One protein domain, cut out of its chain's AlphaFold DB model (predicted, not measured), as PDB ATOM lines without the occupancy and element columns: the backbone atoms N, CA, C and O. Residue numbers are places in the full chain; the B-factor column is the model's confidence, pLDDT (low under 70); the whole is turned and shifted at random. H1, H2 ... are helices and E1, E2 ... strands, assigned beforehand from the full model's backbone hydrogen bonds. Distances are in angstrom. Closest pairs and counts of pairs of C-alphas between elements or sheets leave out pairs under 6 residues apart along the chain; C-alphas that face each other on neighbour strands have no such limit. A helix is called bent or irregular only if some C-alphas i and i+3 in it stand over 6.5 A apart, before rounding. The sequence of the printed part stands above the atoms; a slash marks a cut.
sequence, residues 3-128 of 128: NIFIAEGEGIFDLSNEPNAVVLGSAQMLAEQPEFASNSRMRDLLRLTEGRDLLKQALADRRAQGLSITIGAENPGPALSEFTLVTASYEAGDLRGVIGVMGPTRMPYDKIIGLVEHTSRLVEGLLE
ATOM      1  N   ASN A   3     207.600 180.001  66.757       74.38
ATOM      2  CA  ASN A   3     207.095 178.866  67.523       74.38
ATOM      3  C   ASN A   3     207.378 179.095  69.007       74.38
ATOM      4  O   ASN A   3     208.454 179.582  69.360       74.38
ATOM      5  N   ILE A   4     206.422 178.745  69.858       72.12
ATOM      6  CA  ILE A   4     206.511 178.888  71.305       72.12
ATOM      7  C   ILE A   4     206.229 177.536  71.939       72.12
ATOM      8  O   ILE A   4     205.234 176.888  71.619       72.12
ATOM      9  N   PHE A   5     207.083 177.136  72.871       69.31
ATOM     10  CA  PHE A   5     206.894 175.929  73.656       69.31
ATOM     11  C   PHE A   5     207.077 176.260  75.130       69.31
ATOM     12  O   PHE A   5     208.021 176.947  75.516       69.31
ATOM     13  N   ILE A   6     206.168 175.764  75.951       72.00
ATOM     14  CA  ILE A   6     206.264 175.744  77.401       72.00
ATOM     15  C   ILE A   6     206.120 174.297  77.820       72.00
ATOM     16  O   ILE A   6     205.075 173.690  77.593       72.00
ATOM     17  N   ALA A   7     207.160 173.769  78.448       62.19
ATOM     18  CA  ALA A   7     207.164 172.426  78.993       62.19
ATOM     19  C   ALA A   7     207.401 172.489  80.502       62.19
ATOM     20  O   ALA A   7     208.194 173.306  80.976       62.19
ATOM     21  N   GLU A   8     206.728 171.615  81.240       58.94
ATOM     22  CA  GLU A   8     207.053 171.310  82.627       58.94
ATOM     23  C   GLU A   8     207.433 169.832  82.698       58.94
ATOM     24  O   GLU A   8     206.557 168.981  82.619       58.94
ATOM     25  N   GLY A   9     208.736 169.544  82.772       48.88
ATOM     26  CA  GLY A   9     209.296 168.205  82.970       48.88
ATOM     27  C   GLY A   9     210.808 168.170  82.787       48.88
ATOM     28  O   GLY A   9     211.349 168.800  81.876       48.88
ATOM     29  N   GLU A  10     211.493 167.448  83.669       46.47
ATOM     30  CA  GLU A  10     212.944 167.273  83.621       46.47
ATOM     31  C   GLU A  10     213.357 166.506  82.346       46.47
ATOM     32  O   GLU A  10     212.886 165.403  82.083       46.47
ATOM     33  N   GLY A  11     214.264 167.079  81.549       53.06
ATOM     34  CA  GLY A  11     215.098 166.316  80.609       53.06
ATOM     35  C   GLY A  11     214.588 166.072  79.180       53.06
ATOM     36  O   GLY A  11     215.331 165.476  78.405       53.06
ATOM     37  N   ILE A  12     213.393 166.531  78.782       56.88
ATOM     38  CA  ILE A  12     212.906 166.368  77.385       56.88
ATOM     39  C   ILE A  12     213.372 167.518  76.489       56.88
ATOM     40  O   ILE A  12     213.847 167.324  75.370       56.88
ATOM     41  N   PHE A  13     213.255 168.734  77.005       61.12
ATOM     42  CA  PHE A  13     213.839 169.929  76.423       61.12
ATOM     43  C   PHE A  13     214.962 170.339  77.371       61.12
ATOM     44  O   PHE A  13     214.739 170.331  78.580       61.12
ATOM     45  N   ASP A  14     216.157 170.649  76.853       55.38
ATOM     46  CA  ASP A  14     217.302 171.132  77.645       55.38
ATOM     47  C   ASP A  14     216.997 172.532  78.205       55.38
ATOM     48  O   ASP A  14     217.438 173.575  77.721       55.38
ATOM     49  N   LEU A  15     216.089 172.544  79.168       57.50
ATOM     50  CA  LEU A  15     215.616 173.684  79.907       57.50
ATOM     51  C   LEU A  15     216.336 173.582  81.240       57.50
ATOM     52  O   LEU A  15     216.075 172.670  82.019       57.50
ATOM     53  N   SER A  16     217.252 174.520  81.495       54.09
ATOM     54  CA  SER A  16     217.737 174.802  82.850       54.09
ATOM     55  C   SER A  16     216.556 174.691  83.817       54.09
ATOM     56  O   SER A  16     215.538 175.288  83.474       54.09
ATOM     57  N   ASN A  17     216.695 173.936  84.921       54.72
ATOM     58  CA  ASN A  17     215.686 173.509  85.924       54.72
ATOM     59  C   ASN A  17     214.759 174.614  86.489       54.72
ATOM     60  O   ASN A  17     214.616 174.795  87.696       54.72
ATOM     61  N   GLU A  18     214.118 175.367  85.612       61.72
ATOM     62  CA  GLU A  18     213.323 176.545  85.872       61.72
ATOM     63  C   GLU A  18     211.866 176.164  85.618       61.72
ATOM     64  O   GLU A  18     211.497 175.869  84.472       61.72
ATOM     65  N   PRO A  19     211.011 176.180  86.652       61.06
ATOM     66  CA  PRO A  19     209.589 175.954  86.463       61.06
ATOM     67  C   PRO A  19     209.037 176.980  85.463       61.06
ATOM     68  O   PRO A  19     209.380 178.167  85.497       61.06
ATOM     69  N   ASN A  20     208.171 176.525  84.555       67.56
ATOM     70  CA  ASN A  20     207.585 177.339  83.483       67.56
ATOM     71  C   ASN A  20     208.600 177.909  82.478       67.56
ATOM     72  O   ASN A  20     208.427 179.029  81.984       67.56
ATOM     73  N   ALA A  21     209.665 177.174  82.166       75.44
ATOM     74  CA  ALA A  21     210.588 177.574  81.118       75.44
ATOM     75  C   ALA A  21     209.883 177.685  79.749       75.44
ATOM     76  O   ALA A  21     209.064 176.854  79.358       75.44
ATOM     77  N   VAL A  22     210.210 178.760  79.025       80.81
ATOM     78  CA  VAL A  22     209.683 179.052  77.686       80.81
ATOM     79  C   VAL A  22     210.811 178.882  76.686       80.81
ATOM     80  O   VAL A  22     211.864 179.517  76.815       80.81
ATOM     81  N   VAL A  23     210.568 178.060  75.674       81.56
ATOM     82  CA  VAL A  23     211.394 177.941  74.477       81.56
ATOM     83  C   VAL A  23     210.737 178.734  73.361       81.56
ATOM     84  O   VAL A  23     209.544 178.595  73.089       81.56
ATOM     85  N   LEU A  24     211.537 179.556  72.697       82.94
ATOM     86  CA  LEU A  24     211.115 180.330  71.542       82.94
ATOM     87  C   LEU A  24     211.948 179.909  70.344       82.94
ATOM     88  O   LEU A  24     213.165 179.752  70.446       82.94
ATOM     89  N   GLY A  25     211.280 179.732  69.210       82.69
ATOM     90  CA  GLY A  25     211.943 179.558  67.927       82.69
ATOM     91  C   GLY A  25     212.660 180.833  67.472       82.69
ATOM     92  O   GLY A  25     212.746 181.833  68.181       82.69
ATOM     93  N   SER A  26     213.156 180.826  66.237       82.56
ATOM     94  CA  SER A  26     213.740 182.032  65.645       82.56
ATOM     95  C   SER A  26     212.665 183.074  65.327       82.56
ATOM     96  O   SER A  26     211.656 182.772  64.685       82.56
ATOM     97  N   ALA A  27     212.914 184.328  65.709       86.06
ATOM     98  CA  ALA A  27     212.078 185.468  65.341       86.06
ATOM     99  C   ALA A  27     212.382 186.030  63.941       86.06
ATOM    100  O   ALA A  27     211.677 186.929  63.487       86.06
ATOM    101  N   GLN A  28     213.383 185.498  63.229       84.69
ATOM    102  CA  GLN A  28     213.819 186.012  61.923       84.69
ATOM    103  C   GLN A  28     212.666 186.113  60.913       84.69
ATOM    104  O   GLN A  28     212.476 187.143  60.279       84.69
ATOM    105  N   MET A  29     211.822 185.083  60.838       83.31
ATOM    106  CA  MET A  29     210.664 185.068  59.937       83.31
ATOM    107  C   MET A  29     209.582 186.091  60.308       83.31
ATOM    108  O   MET A  29     208.761 186.442  59.465       83.31
ATOM    109  N   LEU A  30     209.516 186.530  61.572       85.25
ATOM    110  CA  LEU A  30     208.644 187.638  61.977       85.25
ATOM    111  C   LEU A  30     209.275 188.986  61.637       85.25
ATOM    112  O   LEU A  30     208.576 189.855  61.132       85.25
ATOM    113  N   ALA A  31     210.582 189.137  61.854       87.12
ATOM    114  CA  ALA A  31     211.312 190.368  61.570       87.12
ATOM    115  C   ALA A  31     211.212 190.810  60.095       87.12
ATOM    116  O   ALA A  31     211.289 192.002  59.809       87.12
ATOM    117  N   GLU A  32     211.003 189.868  59.172       87.06
ATOM    118  CA  GLU A  32     210.825 190.130  57.736       87.06
ATOM    119  C   GLU A  32     209.397 190.564  57.339       87.06
ATOM    120  O   GLU A  32     209.176 190.956  56.194       87.06
ATOM    121  N   GLN A  33     208.410 190.505  58.242       85.38
ATOM    122  CA  GLN A  33     207.029 190.866  57.901       85.38
ATOM    123  C   GLN A  33     206.825 192.395  57.870       85.38
ATOM    124  O   GLN A  33     207.385 193.106  58.712       85.38
ATOM    125  N   PRO A  34     205.973 192.926  56.968       85.44
ATOM    126  CA  PRO A  34     205.657 194.359  56.900       85.44
ATOM    127  C   PRO A  34     205.155 194.948  58.227       85.44
ATOM    128  O   PRO A  34     205.416 196.109  58.551       85.44
ATOM    129  N   GLU A  35     204.459 194.137  59.021       84.12
ATOM    130  CA  GLU A  35     203.978 194.462  60.358       84.12
ATOM    131  C   GLU A  35     205.116 194.815  61.321       84.12
ATOM    132  O   GLU A  35     204.890 195.594  62.233       84.12
ATOM    133  N   PHE A  36     206.347 194.350  61.104       86.94
ATOM    134  CA  PHE A  36     207.502 194.651  61.962       86.94
ATOM    135  C   PHE A  36     208.519 195.600  61.312       86.94
ATOM    136  O   PHE A  36     209.589 195.834  61.866       86.94
ATOM    137  N   ALA A  37     208.169 196.230  60.185       86.50
ATOM    138  CA  ALA A  37     209.064 197.128  59.448       86.50
ATOM    139  C   ALA A  37     209.389 198.453  60.172       86.50
ATOM    140  O   ALA A  37     210.316 199.160  59.778       86.50
ATOM    141  N   SER A  38     208.634 198.833  61.211       89.19
ATOM    142  CA  SER A  38     208.915 200.047  61.989       89.19
ATOM    143  C   SER A  38     209.857 199.763  63.158       89.19
ATOM    144  O   SER A  38     209.743 198.744  63.837       89.19
ATOM    145  N   ASN A  39     210.729 200.724  63.480       89.00
ATOM    146  CA  ASN A  39     211.655 200.608  64.615       89.00
ATOM    147  C   ASN A  39     210.941 200.340  65.951       89.00
ATOM    148  O   ASN A  39     211.498 199.666  66.813       89.00
ATOM    149  N   SER A  40     209.729 200.873  66.143       87.62
ATOM    150  CA  SER A  40     208.923 200.591  67.336       87.62
ATOM    151  C   SER A  40     208.563 199.110  67.429       87.62
ATOM    152  O   SER A  40     208.879 198.481  68.434       87.62
ATOM    153  N   ARG A  41     208.014 198.540  66.351       85.12
ATOM    154  CA  ARG A  41     207.535 197.155  66.307       85.12
ATOM    155  C   ARG A  41     208.676 196.145  66.315       85.12
ATOM    156  O   ARG A  41     208.571 195.113  66.968       85.12
ATOM    157  N   MET A  42     209.811 196.478  65.702       88.75
ATOM    158  CA  MET A  42     211.031 195.682  65.849       88.75
ATOM    159  C   MET A  42     211.508 195.641  67.310       88.75
ATOM    160  O   MET A  42     211.885 194.587  67.811       88.75
ATOM    161  N   ARG A  43     211.454 196.770  68.031       88.00
ATOM    162  CA  ARG A  43     211.796 196.800  69.463       88.00
ATOM    163  C   ARG A  43     210.812 195.993  70.313       88.00
ATOM    164  O   ARG A  43     211.251 195.395  71.287       88.00
ATOM    165  N   ASP A  44     209.523 195.978  69.974       85.88
ATOM    166  CA  ASP A  44     208.533 195.108  70.631       85.88
ATOM    167  C   ASP A  44     208.857 193.623  70.426       85.88
ATOM    168  O   ASP A  44     208.896 192.866  71.396       85.88
ATOM    169  N   LEU A  45     209.183 193.225  69.192       87.31
ATOM    170  CA  LEU A  45     209.612 191.860  68.876       87.31
ATOM    171  C   LEU A  45     210.870 191.459  69.662       87.31
ATOM    172  O   LEU A  45     210.895 190.391  70.269       87.31
ATOM    173  N   LEU A  46     211.886 192.327  69.708       87.19
ATOM    174  CA  LEU A  46     213.116 192.073  70.465       87.19
ATOM    175  C   LEU A  46     212.844 191.939  71.968       87.19
ATOM    176  O   LEU A  46     213.295 190.975  72.588       87.19
ATOM    177  N   ARG A  47     212.033 192.843  72.539       85.38
ATOM    178  CA  ARG A  47     211.609 192.770  73.946       85.38
ATOM    179  C   ARG A  47     210.942 191.444  74.280       85.38
ATOM    180  O   ARG A  47     211.154 190.938  75.374       85.38
ATOM    181  N   LEU A  48     210.155 190.885  73.366       82.50
ATOM    182  CA  LEU A  48     209.528 189.581  73.568       82.50
ATOM    183  C   LEU A  48     210.522 188.429  73.518       82.50
ATOM    184  O   LEU A  48     210.438 187.513  74.332       82.50
ATOM    185  N   THR A  49     211.461 188.466  72.574       82.06
ATOM    186  CA  THR A  49     212.460 187.401  72.434       82.06
ATOM    187  C   THR A  49     213.482 187.394  73.569       82.06
ATOM    188  O   THR A  49     213.946 186.326  73.967       82.06
ATOM    189  N   GLU A  50     213.812 188.568  74.109       81.25
ATOM    190  CA  GLU A  50     214.745 188.731  75.229       81.25
ATOM    191  C   GLU A  50     214.031 188.558  76.582       81.25
ATOM    192  O   GLU A  50     214.527 187.876  77.478       81.25
ATOM    193  N   GLY A  51     212.836 189.136  76.726       74.44
ATOM    194  CA  GLY A  51     212.028 189.138  77.943       74.44
ATOM    195  C   GLY A  51     211.065 187.956  78.022       74.44
ATOM    196  O   GLY A  51     209.853 188.123  77.870       74.44
ATOM    197  N   ARG A  52     211.592 186.762  78.323       75.94
ATOM    198  CA  ARG A  52     210.787 185.530  78.459       75.94
ATOM    199  C   ARG A  52     209.697 185.622  79.537       75.94
ATOM    200  O   ARG A  52     208.718 184.889  79.456       75.94
ATOM    201  N   ASP A  53     209.820 186.530  80.502       80.94
ATOM    202  CA  ASP A  53     208.854 186.693  81.597       80.94
ATOM    203  C   ASP A  53     207.479 187.183  81.133       80.94
ATOM    204  O   ASP A  53     206.460 186.715  81.640       80.94
ATOM    205  N   LEU A  54     207.426 188.067  80.130       81.81
ATOM    206  CA  LEU A  54     206.154 188.522  79.555       81.81
ATOM    207  C   LEU A  54     205.399 187.359  78.908       81.81
ATOM    208  O   LEU A  54     204.190 187.217  79.076       81.81
ATOM    209  N   LEU A  55     206.131 186.491  78.209       83.31
ATOM    210  CA  LEU A  55     205.576 185.292  77.591       83.31
ATOM    211  C   LEU A  55     205.163 184.255  78.634       83.31
ATOM    212  O   LEU A  55     204.076 183.697  78.521       83.31
ATOM    213  N   LYS A  56     205.966 184.048  79.687       83.81
ATOM    214  CA  LYS A  56     205.597 183.191  80.825       83.81
ATOM    215  C   LYS A  56     204.265 183.618  81.435       83.81
ATOM    216  O   LYS A  56     203.407 182.769  81.653       83.81
ATOM    217  N   GLN A  57     204.091 184.919  81.682       83.94
ATOM    218  CA  GLN A  57     202.856 185.475  82.240       83.94
ATOM    219  C   GLN A  57     201.683 185.304  81.277       83.94
ATOM    220  O   GLN A  57     200.638 184.798  81.673       83.94
ATOM    221  N   ALA A  58     201.867 185.649  79.999       85.06
ATOM    222  CA  ALA A  58     200.824 185.488  78.992       85.06
ATOM    223  C   ALA A  58     200.359 184.037  78.855       85.06
ATOM    224  O   ALA A  58     199.192 183.774  78.585       85.06
ATOM    225  N   LEU A  59     201.258 183.080  79.032       85.56
ATOM    226  CA  LEU A  59     200.969 181.669  78.822       85.56
ATOM    227  C   LEU A  59     200.600 180.939  80.121       85.56
ATOM    228  O   LEU A  59     200.297 179.749  80.079       85.56
ATOM    229  N   ALA A  60     200.583 181.643  81.260       80.31
ATOM    230  CA  ALA A  60     200.422 181.018  82.562       80.31
ATOM    231  C   ALA A  60     199.076 180.290  82.717       80.31
ATOM    232  O   ALA A  60     199.037 179.126  83.121       80.31
ATOM    233  N   ASP A  61     197.997 180.959  82.310       77.06
ATOM    234  CA  ASP A  61     196.620 180.480  82.477       77.06
ATOM    235  C   ASP A  61     196.179 179.508  81.372       77.06
ATOM    236  O   ASP A  61     195.119 178.886  81.452       77.06
ATOM    237  N   ARG A  62     197.000 179.343  80.332       83.69
ATOM    238  CA  ARG A  62     196.668 178.548  79.139       83.69
ATOM    239  C   ARG A  62     196.906 177.056  79.306       83.69
ATOM    240  O   ARG A  62     196.440 176.273  78.487       83.69
ATOM    241  N   ARG A  63     197.573 176.653  80.390       74.00
ATOM    242  CA  ARG A  63     197.866 175.247  80.712       74.00
ATOM    243  C   ARG A  63     196.614 174.392  80.898       74.00
ATOM    244  O   ARG A  63     196.669 173.195  80.668       74.00
ATOM    245  N   ALA A  64     195.500 175.002  81.300       71.75
ATOM    246  CA  ALA A  64     194.248 174.302  81.583       71.75
ATOM    247  C   ALA A  64     193.178 174.473  80.487       71.75
ATOM    248  O   ALA A  64     192.048 174.028  80.670       71.75
ATOM    249  N   GLN A  65     193.487 175.168  79.386       75.31
ATOM    250  CA  GLN A  65     192.464 175.693  78.471       75.31
ATOM    251  C   GLN A  65     192.354 174.957  77.130       75.31
ATOM    252  O   GLN A  65     191.577 175.393  76.285       75.31
ATOM    253  N   GLY A  66     193.077 173.851  76.906       86.62
ATOM    254  CA  GLY A  66     193.069 173.212  75.588       86.62
ATOM    255  C   GLY A  66     193.573 174.192  74.527       86.62
ATOM    256  O   GLY A  66     194.610 174.831  74.717       86.62
ATOM    257  N   LEU A  67     192.826 174.344  73.429       92.12
ATOM    258  CA  LEU A  67     193.078 175.373  72.417       92.12
ATOM    259  C   LEU A  67     192.678 176.769  72.933       92.12
ATOM    260  O   LEU A  67     191.535 177.005  73.314       92.12
ATOM    261  N   SER A  68     193.600 177.727  72.854       92.44
ATOM    262  CA  SER A  68     193.399 179.132  73.218       92.44
ATOM    263  C   SER A  68     193.990 180.049  72.151       92.44
ATOM    264  O   SER A  68     195.073 179.797  71.619       92.44
ATOM    265  N   ILE A  69     193.269 181.123  71.829       92.38
ATOM    266  CA  ILE A  69     193.676 182.127  70.847       92.38
ATOM    267  C   ILE A  69     193.502 183.500  71.484       92.38
ATOM    268  O   ILE A  69     192.432 183.784  72.015       92.38
ATOM    269  N   THR A  70     194.524 184.350  71.414       92.12
ATOM    270  CA  THR A  70     194.376 185.787  71.686       92.12
ATOM    271  C   THR A  70     195.014 186.635  70.615       92.12
ATOM    272  O   THR A  70     196.082 186.312  70.089       92.12
ATOM    273  N   ILE A  71     194.352 187.741  70.301       93.19
ATOM    274  CA  ILE A  71     194.692 188.609  69.184       93.19
ATOM    275  C   ILE A  71     194.910 190.029  69.695       93.19
ATOM    276  O   ILE A  71     194.014 190.683  70.228       93.19
ATOM    277  N   GLY A  72     196.121 190.526  69.475       90.50
ATOM    278  CA  GLY A  72     196.516 191.900  69.726       90.50
ATOM    279  C   GLY A  72     196.175 192.391  71.130       90.50
ATOM    280  O   GLY A  72     196.787 191.961  72.103       90.50
ATOM    281  N   ALA A  73     195.207 193.303  71.237       90.81
ATOM    282  CA  ALA A  73     194.827 193.953  72.493       90.81
ATOM    283  C   ALA A  73     194.269 193.000  73.570       90.81
ATOM    284  O   ALA A  73     194.174 193.392  74.729       90.81
ATOM    285  N   GLU A  74     193.916 191.765  73.210       91.38
ATOM    286  CA  GLU A  74     193.545 190.716  74.169       91.38
ATOM    287  C   GLU A  74     194.755 190.181  74.950       91.38
ATOM    288  O   GLU A  74     194.601 189.564  76.003       91.38
ATOM    289  N   ASN A  75     195.968 190.394  74.437       89.19
ATOM    290  CA  ASN A  75     197.181 189.949  75.098       89.19
ATOM    291  C   ASN A  75     197.543 190.851  76.286       89.19
ATOM    292  O   ASN A  75     197.317 192.062  76.249       89.19
ATOM    293  N   PRO A  76     198.187 190.297  77.328       85.19
ATOM    294  CA  PRO A  76     198.604 191.092  78.468       85.19
ATOM    295  C   PRO A  76     199.772 192.015  78.108       85.19
ATOM    296  O   PRO A  76     200.871 191.580  77.775       85.19
ATOM    297  N   GLY A  77     199.544 193.315  78.256       83.88
ATOM    298  CA  GLY A  77     200.581 194.331  78.133       83.88
ATOM    299  C   GLY A  77     200.857 194.799  76.695       83.88
ATOM    300  O   GLY A  77     200.589 194.101  75.718       83.88
ATOM    301  N   PRO A  78     201.427 196.007  76.550       82.56
ATOM    302  CA  PRO A  78     201.553 196.681  75.257       82.56
ATOM    303  C   PRO A  78     202.539 196.001  74.301       82.56
ATOM    304  O   PRO A  78     202.355 196.069  73.095       82.56
ATOM    305  N   ALA A  79     203.560 195.305  74.807       83.62
ATOM    306  CA  ALA A  79     204.533 194.623  73.947       83.62
ATOM    307  C   ALA A  79     203.918 193.454  73.155       83.62
ATOM    308  O   ALA A  79     204.449 193.074  72.117       83.62
ATOM    309  N   LEU A  80     202.799 192.891  73.628       87.25
ATOM    310  CA  LEU A  80     202.098 191.792  72.968       87.25
ATOM    311  C   LEU A  80     200.939 192.263  72.071       87.25
ATOM    312  O   LEU A  80     200.359 191.439  71.363       87.25
ATOM    313  N   SER A  81     200.603 193.559  72.043       88.56
ATOM    314  CA  SER A  81     199.418 194.053  71.317       88.56
ATOM    315  C   SER A  81     199.510 193.934  69.795       88.56
ATOM    316  O   SER A  81     198.499 194.033  69.106       88.56
ATOM    317  N   GLU A  82     200.709 193.700  69.265       86.06
ATOM    318  CA  GLU A  82     200.958 193.519  67.831       86.06
ATOM    319  C   GLU A  82     200.928 192.044  67.400       86.06
ATOM    320  O   GLU A  82     201.104 191.729  66.220       86.06
ATOM    321  N   PHE A  83     200.707 191.129  68.346       89.06
ATOM    322  CA  PHE A  83     200.852 189.699  68.126       89.06
ATOM    323  C   PHE A  83     199.531 188.955  68.255       89.06
ATOM    324  O   PHE A  83     198.625 189.340  68.987       89.06
ATOM    325  N   THR A  84     199.442 187.830  67.566       91.62
ATOM    326  CA  THR A  84     198.485 186.773  67.865       91.62
ATOM    327  C   THR A  84     199.226 185.635  68.543       91.62
ATOM    328  O   THR A  84     200.314 185.276  68.093       91.62
ATOM    329  N   LEU A  85     198.622 185.038  69.568       91.81
ATOM    330  CA  LEU A  85     199.064 183.783  70.162       91.81
ATOM    331  C   LEU A  85     197.989 182.726  69.914       91.81
ATOM    332  O   LEU A  85     196.846 182.908  70.317       91.81
ATOM    333  N   VAL A  86     198.363 181.633  69.252       93.50
ATOM    334  CA  VAL A  86     197.537 180.427  69.107       93.50
ATOM    335  C   VAL A  86     198.244 179.313  69.853       93.50
ATOM    336  O   VAL A  86     199.369 178.967  69.504       93.50
ATOM    337  N   THR A  87     197.615 178.770  70.884       93.69
ATOM    338  CA  THR A  87     198.234 177.809  71.800       93.69
ATOM    339  C   THR A  87     197.330 176.613  72.042       93.69
ATOM    340  O   THR A  87     196.120 176.791  72.098       93.69
ATOM    341  N   ALA A  88     197.904 175.435  72.257       93.25
ATOM    342  CA  ALA A  88     197.206 174.252  72.741       93.25
ATOM    343  C   ALA A  88     197.962 173.656  73.934       93.25
ATOM    344  O   ALA A  88     199.191 173.540  73.894       93.25
ATOM    345  N   SER A  89     197.238 173.296  74.992       91.44
ATOM    346  CA  SER A  89     197.801 172.489  76.076       91.44
ATOM    347  C   SER A  89     198.029 171.045  75.624       91.44
ATOM    348  O   SER A  89     197.323 170.558  74.740       91.44
ATOM    349  N   TYR A  90     198.999 170.378  76.243       89.12
ATOM    350  CA  TYR A  90     199.225 168.942  76.106       89.12
ATOM    351  C   TYR A  90     199.427 168.293  77.478       89.12
ATOM    352  O   TYR A  90     199.936 168.940  78.402       89.12
ATOM    353  N   GLU A  91     199.051 167.022  77.598       87.88
ATOM    354  CA  GLU A  91     199.210 166.220  78.813       87.88
ATOM    355  C   GLU A  91     199.698 164.802  78.481       87.88
ATOM    356  O   GLU A  91     199.112 164.121  77.644       87.88
ATOM    357  N   ALA A  92     200.770 164.357  79.142       85.00
ATOM    358  CA  ALA A  92     201.334 163.015  78.998       85.00
ATOM    359  C   ALA A  92     201.788 162.485  80.368       85.00
ATOM    360  O   ALA A  92     202.838 162.866  80.890       85.00
ATOM    361  N   GLY A  93     200.968 161.637  80.992       82.69
ATOM    362  CA  GLY A  93     201.184 161.214  82.379       82.69
ATOM    363  C   GLY A  93     201.169 162.409  83.339       82.69
ATOM    364  O   GLY A  93     200.200 163.164  83.373       82.69
ATOM    365  N   ASP A  94     202.254 162.598  84.093       80.50
ATOM    366  CA  ASP A  94     202.424 163.746  85.000       80.50
ATOM    367  C   ASP A  94     202.966 165.004  84.289       80.50
ATOM    368  O   ASP A  94     203.042 166.081  84.885       80.50
ATOM    369  N   LEU A  95     203.349 164.887  83.012       80.06
ATOM    370  CA  LEU A  95     203.884 165.984  82.217       80.06
ATOM    371  C   LEU A  95     202.746 166.835  81.648       80.06
ATOM    372  O   LEU A  95     201.899 166.338  80.903       80.06
ATOM    373  N   ARG A  96     202.758 168.140  81.924       84.44
ATOM    374  CA  ARG A  96     201.791 169.092  81.361       84.44
ATOM    375  C   ARG A  96     202.499 170.305  80.784       84.44
ATOM    376  O   ARG A  96     203.479 170.801  81.332       84.44
ATOM    377  N   GLY A  97     201.996 170.815  79.669       87.19
ATOM    378  CA  GLY A  97     202.602 171.969  79.020       87.19
ATOM    379  C   GLY A  97     201.690 172.650  78.016       87.19
ATOM    380  O   GLY A  97     200.515 172.319  77.875       87.19
ATOM    381  N   VAL A  98     202.240 173.651  77.338       89.38
ATOM    382  CA  VAL A  98     201.557 174.422  76.297       89.38
ATOM    383  C   VAL A  98     202.489 174.562  75.111       89.38
ATOM    384  O   VAL A  98     203.621 175.016  75.251       89.38
ATOM    385  N   ILE A  99     201.998 174.250  73.921       90.38
ATOM    386  CA  ILE A  99     202.671 174.614  72.677       90.38
ATOM    387  C   ILE A  99     201.883 175.711  71.979       90.38
ATOM    388  O   ILE A  99     200.682 175.858  72.189       90.38
ATOM    389  N   GLY A 100     202.524 176.460  71.095       92.06
ATOM    390  CA  GLY A 100     201.811 177.430  70.292       92.06
ATOM    391  C   GLY A 100     202.645 178.110  69.230       92.06
ATOM    392  O   GLY A 100     203.846 177.897  69.078       92.06
ATOM    393  N   VAL A 101     201.968 178.970  68.488       92.75
ATOM    394  CA  VAL A 101     202.546 179.830  67.470       92.75
ATOM    395  C   VAL A 101     202.194 181.268  67.805       92.75
ATOM    396  O   VAL A 101     201.043 181.602  68.085       92.75
ATOM    397  N   MET A 102     203.204 182.124  67.729       90.69
ATOM    398  CA  MET A 102     203.067 183.567  67.741       90.69
ATOM    399  C   MET A 102     203.271 184.136  66.337       90.69
ATOM    400  O   MET A 102     204.214 183.797  65.613       90.69
ATOM    401  N   GLY A 103     202.375 185.030  65.945       90.06
ATOM    402  CA  GLY A 103     202.367 185.655  64.628       90.06
ATOM    403  C   GLY A 103     201.914 187.109  64.679       90.06
ATOM    404  O   GLY A 103     201.519 187.580  65.741       90.06
ATOM    405  N   PRO A 104     201.951 187.828  63.547       89.31
ATOM    406  CA  PRO A 104     201.243 189.099  63.423       89.31
ATOM    407  C   PRO A 104     199.726 188.904  63.600       89.31
ATOM    408  O   PRO A 104     199.202 187.789  63.542       89.31
ATOM    409  N   THR A 105     198.991 190.001  63.772       88.81
ATOM    410  CA  THR A 105     197.516 189.994  63.864       88.81
ATOM    411  C   THR A 105     196.807 189.574  62.576       88.81
ATOM    412  O   THR A 105     195.605 189.339  62.587       88.81
ATOM    413  N   ARG A 106     197.519 189.466  61.449       84.56
ATOM    414  CA  ARG A 106     196.983 188.973  60.176       84.56
ATOM    415  C   ARG A 106     197.750 187.731  59.743       84.56
ATOM    416  O   ARG A 106     198.864 187.826  59.242       84.56
ATOM    417  N   MET A 107     197.154 186.559  59.933       86.75
ATOM    418  CA  MET A 107     197.750 185.273  59.562       86.75
ATOM    419  C   MET A 107     196.658 184.257  59.175       86.75
ATOM    420  O   MET A 107     195.488 184.486  59.482       86.75
ATOM    421  N   PRO A 108     196.982 183.143  58.490       89.12
ATOM    422  CA  PRO A 108     195.984 182.150  58.091       89.12
ATOM    423  C   PRO A 108     195.545 181.279  59.283       89.12
ATOM    424  O   PRO A 108     196.040 180.165  59.450       89.12
ATOM    425  N   TYR A 109     194.620 181.789  60.101       89.12
ATOM    426  CA  TYR A 109     194.182 181.181  61.366       89.12
ATOM    427  C   TYR A 109     193.834 179.697  61.259       89.12
ATOM    428  O   TYR A 109     194.393 178.912  62.015       89.12
ATOM    429  N   ASP A 110     193.017 179.297  60.283       90.00
ATOM    430  CA  ASP A 110     192.583 177.901  60.118       90.00
ATOM    431  C   ASP A 110     193.767 176.926  60.028       90.00
ATOM    432  O   ASP A 110     193.774 175.861  60.645       90.00
ATOM    433  N   LYS A 111     194.818 177.320  59.296       91.62
ATOM    434  CA  LYS A 111     196.035 176.509  59.150       91.62
ATOM    435  C   LYS A 111     196.834 176.459  60.446       91.62
ATOM    436  O   LYS A 111     197.392 175.416  60.769       91.62
ATOM    437  N   ILE A 112     196.916 177.578  61.165       92.31
ATOM    438  CA  ILE A 112     197.696 177.670  62.404       92.31
ATOM    439  C   ILE A 112     197.016 176.917  63.539       92.31
ATOM    440  O   ILE A 112     197.693 176.194  64.258       92.31
ATOM    441  N   ILE A 113     195.695 177.026  63.655       93.75
ATOM    442  CA  ILE A 113     194.905 176.259  64.619       93.75
ATOM    443  C   ILE A 113     195.118 174.765  64.378       93.75
ATOM    444  O   ILE A 113     195.559 174.064  65.283       93.75
ATOM    445  N   GLY A 114     194.921 174.299  63.138       93.88
ATOM    446  CA  GLY A 114     195.127 172.891  62.800       93.88
ATOM    447  C   GLY A 114     196.557 172.409  63.066       93.88
ATOM    448  O   GLY A 114     196.749 171.313  63.585       93.88
ATOM    449  N   LEU A 115     197.566 173.235  62.763       92.94
ATOM    450  CA  LEU A 115     198.968 172.928  63.057       92.94
ATOM    451  C   LEU A 115     199.215 172.781  64.562       92.94
ATOM    452  O   LEU A 115     199.852 171.814  64.978       92.94
ATOM    453  N   VAL A 116     198.736 173.730  65.365       93.38
ATOM    454  CA  VAL A 116     198.959 173.761  66.816       93.38
ATOM    455  C   VAL A 116     198.237 172.595  67.492       93.38
ATOM    456  O   VAL A 116     198.866 171.864  68.246       93.38
ATOM    457  N   GLU A 117     196.974 172.333  67.154       93.31
ATOM    458  CA  GLU A 117     196.240 171.176  67.689       93.31
ATOM    459  C   GLU A 117     196.826 169.831  67.246       93.31
ATOM    460  O   GLU A 117     196.789 168.842  67.975       93.31
ATOM    461  N   HIS A 118     197.302 169.728  66.002       93.94
ATOM    462  CA  HIS A 118     197.932 168.494  65.547       93.94
ATOM    463  C   HIS A 118     199.259 168.267  66.269       93.94
ATOM    464  O   HIS A 118     199.507 167.171  66.758       93.94
ATOM    465  N   THR A 119     200.077 169.314  66.388       92.56
ATOM    466  CA  THR A 119     201.361 169.231  67.084       92.56
ATOM    467  C   THR A 119     201.173 168.906  68.566       92.56
ATOM    468  O   THR A 119     201.960 168.125  69.086       92.56
ATOM    469  N   SER A 120     200.135 169.421  69.242       91.81
ATOM    470  CA  SER A 120     199.913 169.110  70.662       91.81
ATOM    471  C   SER A 120     199.626 167.624  70.849       91.81
ATOM    472  O   SER A 120     200.317 166.977  71.624       91.81
ATOM    473  N   ARG A 121     198.727 167.053  70.038       92.19
ATOM    474  CA  ARG A 121     198.429 165.609  70.044       92.19
ATOM    475  C   ARG A 121     199.631 164.738  69.682       92.19
ATOM    476  O   ARG A 121     199.788 163.652  70.224       92.19
ATOM    477  N   LEU A 122     200.471 165.191  68.748       91.94
ATOM    478  CA  LEU A 122     201.712 164.484  68.421       91.94
ATOM    479  C   LEU A 122     202.676 164.472  69.607       91.94
ATOM    480  O   LEU A 122     203.302 163.451  69.855       91.94
ATOM    481  N   VAL A 123     202.801 165.593  70.321       88.19
ATOM    482  CA  VAL A 123     203.625 165.673  71.530       88.19
ATOM    483  C   VAL A 123     203.066 164.756  72.615       88.19
ATOM    484  O   VAL A 123     203.847 164.020  73.198       88.19
ATOM    485  N   GLU A 124     201.749 164.726  72.834       88.69
ATOM    486  CA  GLU A 124     201.119 163.778  73.770       88.69
ATOM    487  C   GLU A 124     201.498 162.335  73.428       88.69
ATOM    488  O   GLU A 124     202.112 161.658  74.244       88.69
ATOM    489  N   GLY A 125     201.263 161.896  72.187       89.06
ATOM    490  CA  GLY A 125     201.552 160.515  71.780       89.06
ATOM    491  C   GLY A 125     203.039 160.146  71.679       89.06
ATOM    492  O   GLY A 125     203.360 158.967  71.578       89.06
ATOM    493  N   LEU A 126     203.956 161.122  71.657       87.94
ATOM    494  CA  LEU A 126     205.404 160.869  71.741       87.94
ATOM    495  C   LEU A 126     205.898 160.748  73.187       87.94
ATOM    496  O   LEU A 126     207.010 160.260  73.394       87.94
ATOM    497  N   LEU A 127     205.127 161.269  74.141       82.69
ATOM    498  CA  LEU A 127     205.494 161.372  75.551       82.69
ATOM    499  C   LEU A 127     204.696 160.419  76.457       82.69
ATOM    500  O   LEU A 127     205.070 160.269  77.619       82.69
ATOM    501  N   GLU A 128     203.640 159.785  75.936       75.25
ATOM    502  CA  GLU A 128     203.042 158.547  76.473       75.25
ATOM    503  C   GLU A 128     204.016 157.355  76.423       75.25
ATOM    504  O   GLU A 128     204.014 156.569  77.401       75.25
TER     505      GLU A 128
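Overview. This is residues 3 to 128 of the 128 residues of the protein "HrcA domain-containing protein" of Gemmatimonadales bacterium (UniProt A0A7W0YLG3). A twisted antiparallel sheet of five strands makes the middle of this domain, with the long helix H5 packed along one face over E4 and E5. The short helices H3 and H4 are on the opposite face, H4 over E4 and H3 beside the strands, while H2 only grazes the sheet with its residues 44 to 50 and H1 is near H2, with its Leu 30 close to Gly 103 of E5. The printed part has 126 residues, with five named strands and five named helices in the order E1 E2 H1 H2 H3 H4 E3 E4 E5 H5; the class is mixed, helices and strands, and the sheet's order is E2 E1 E5 E4 E3. The whole is compact, with a radius of gyration of the C-alphas of 14.3 A, and spans 44 by 32 by 23 A.

Along the chain. Begin with the two longest strands, E4 at residues 83 to 92, 28.8 A from first to last C-alpha, and E5 at residues 95 to 104, 29.9 A. Find C-alpha 83 at (200.852, 189.699, 68.126); from there E4 runs to C-alpha 92 at (201.334, 163.015, 78.998). Beside them look for E3, residues 67 to 71, 13.7 A; E1, residues 3 to 8, 16.9 A; and E2, residues 22 to 24, 6.4 A. The longest helix, H5, takes residues 109 to 127 and measures 26.9 A, ending at C-alpha 127 at (205.494, 161.372, 75.551). H2 is residues 39 to 50, 16.2 A, and H3 is residues 52 to 58, 10.0 A. The two shortest helices are H1, residues 28 to 31, and H4, residues 60 to 64; H4 is only just irregular, with C-alphas 61 and 64 6.7 A apart.

Arrangement. Start at the hairpin E4 and E5, antiparallel at 162 degrees, where N 88 and O 99 are 2.8 A apart, within hydrogen-bond range. On one side of it, E3 and E4 form a hairpin at 166 degrees, with N 70 and O 85 at 2.9 A; E3, E4 and E5 are a meander, each strand the antiparallel neighbour of the one before. On the other side E1 is the antiparallel neighbour of E5 at 162 degrees, with N 6 and O 98 at 2.7 A. E2 and E1 are a hairpin at 158 degrees, with N 23 and O 5 at 2.8 A. The edge strands are E2 and E3. H5 is on the sheet at a height of 8.4 A, over E5 and E4, and runs along the strands, at 23 degrees to E5 on the local plane; its closest C-alphas to E4 are Glu 124 and Ala 92, 5.3 A apart. On the opposite face H4 is over E4 at a height of 7.3 A, with the C-alphas of Arg 63 and Ser 89 closest at 5.4 A. H3 is on the same face as H4 at a height of 7.9 A, over none of the strands, but only just: two of its C-alphas fall on E1. Its closest C-alpha to E2 is that of Lys 56, 6.6 A from that of Val 22. H2 only grazes the sheet, with residues 44 to 50. H2 and H3 are close but not clearly touching, Leu 48 and Leu 54 having the closest C-alphas at 7.0 A, and are about perpendicular at 86 degrees. H1 is not on the sheet, but only just, and is close but not clearly touching H2, with the C-alphas of Ala 31 and Met 42 closest at 6.8 A. Each O i to N i+4 pair is within hydrogen-bond range in H2, H3 and H5; H4 has 0 of 1, and 0 of 2 O i to N i+3 pairs, and H1 is too short for an i+4 pair.

Size, cuts and confidence. The farthest C-alphas, those of Asn 39 and Glu 128, are 44.5 A apart. The printed part has no cut. The long links are E1 to E2, 13 residues, and E3 to E4, 11 residues. The mean pLDDT of the printed part is 82.9; look for values under 70 at residue 5 and residues 7 to 20.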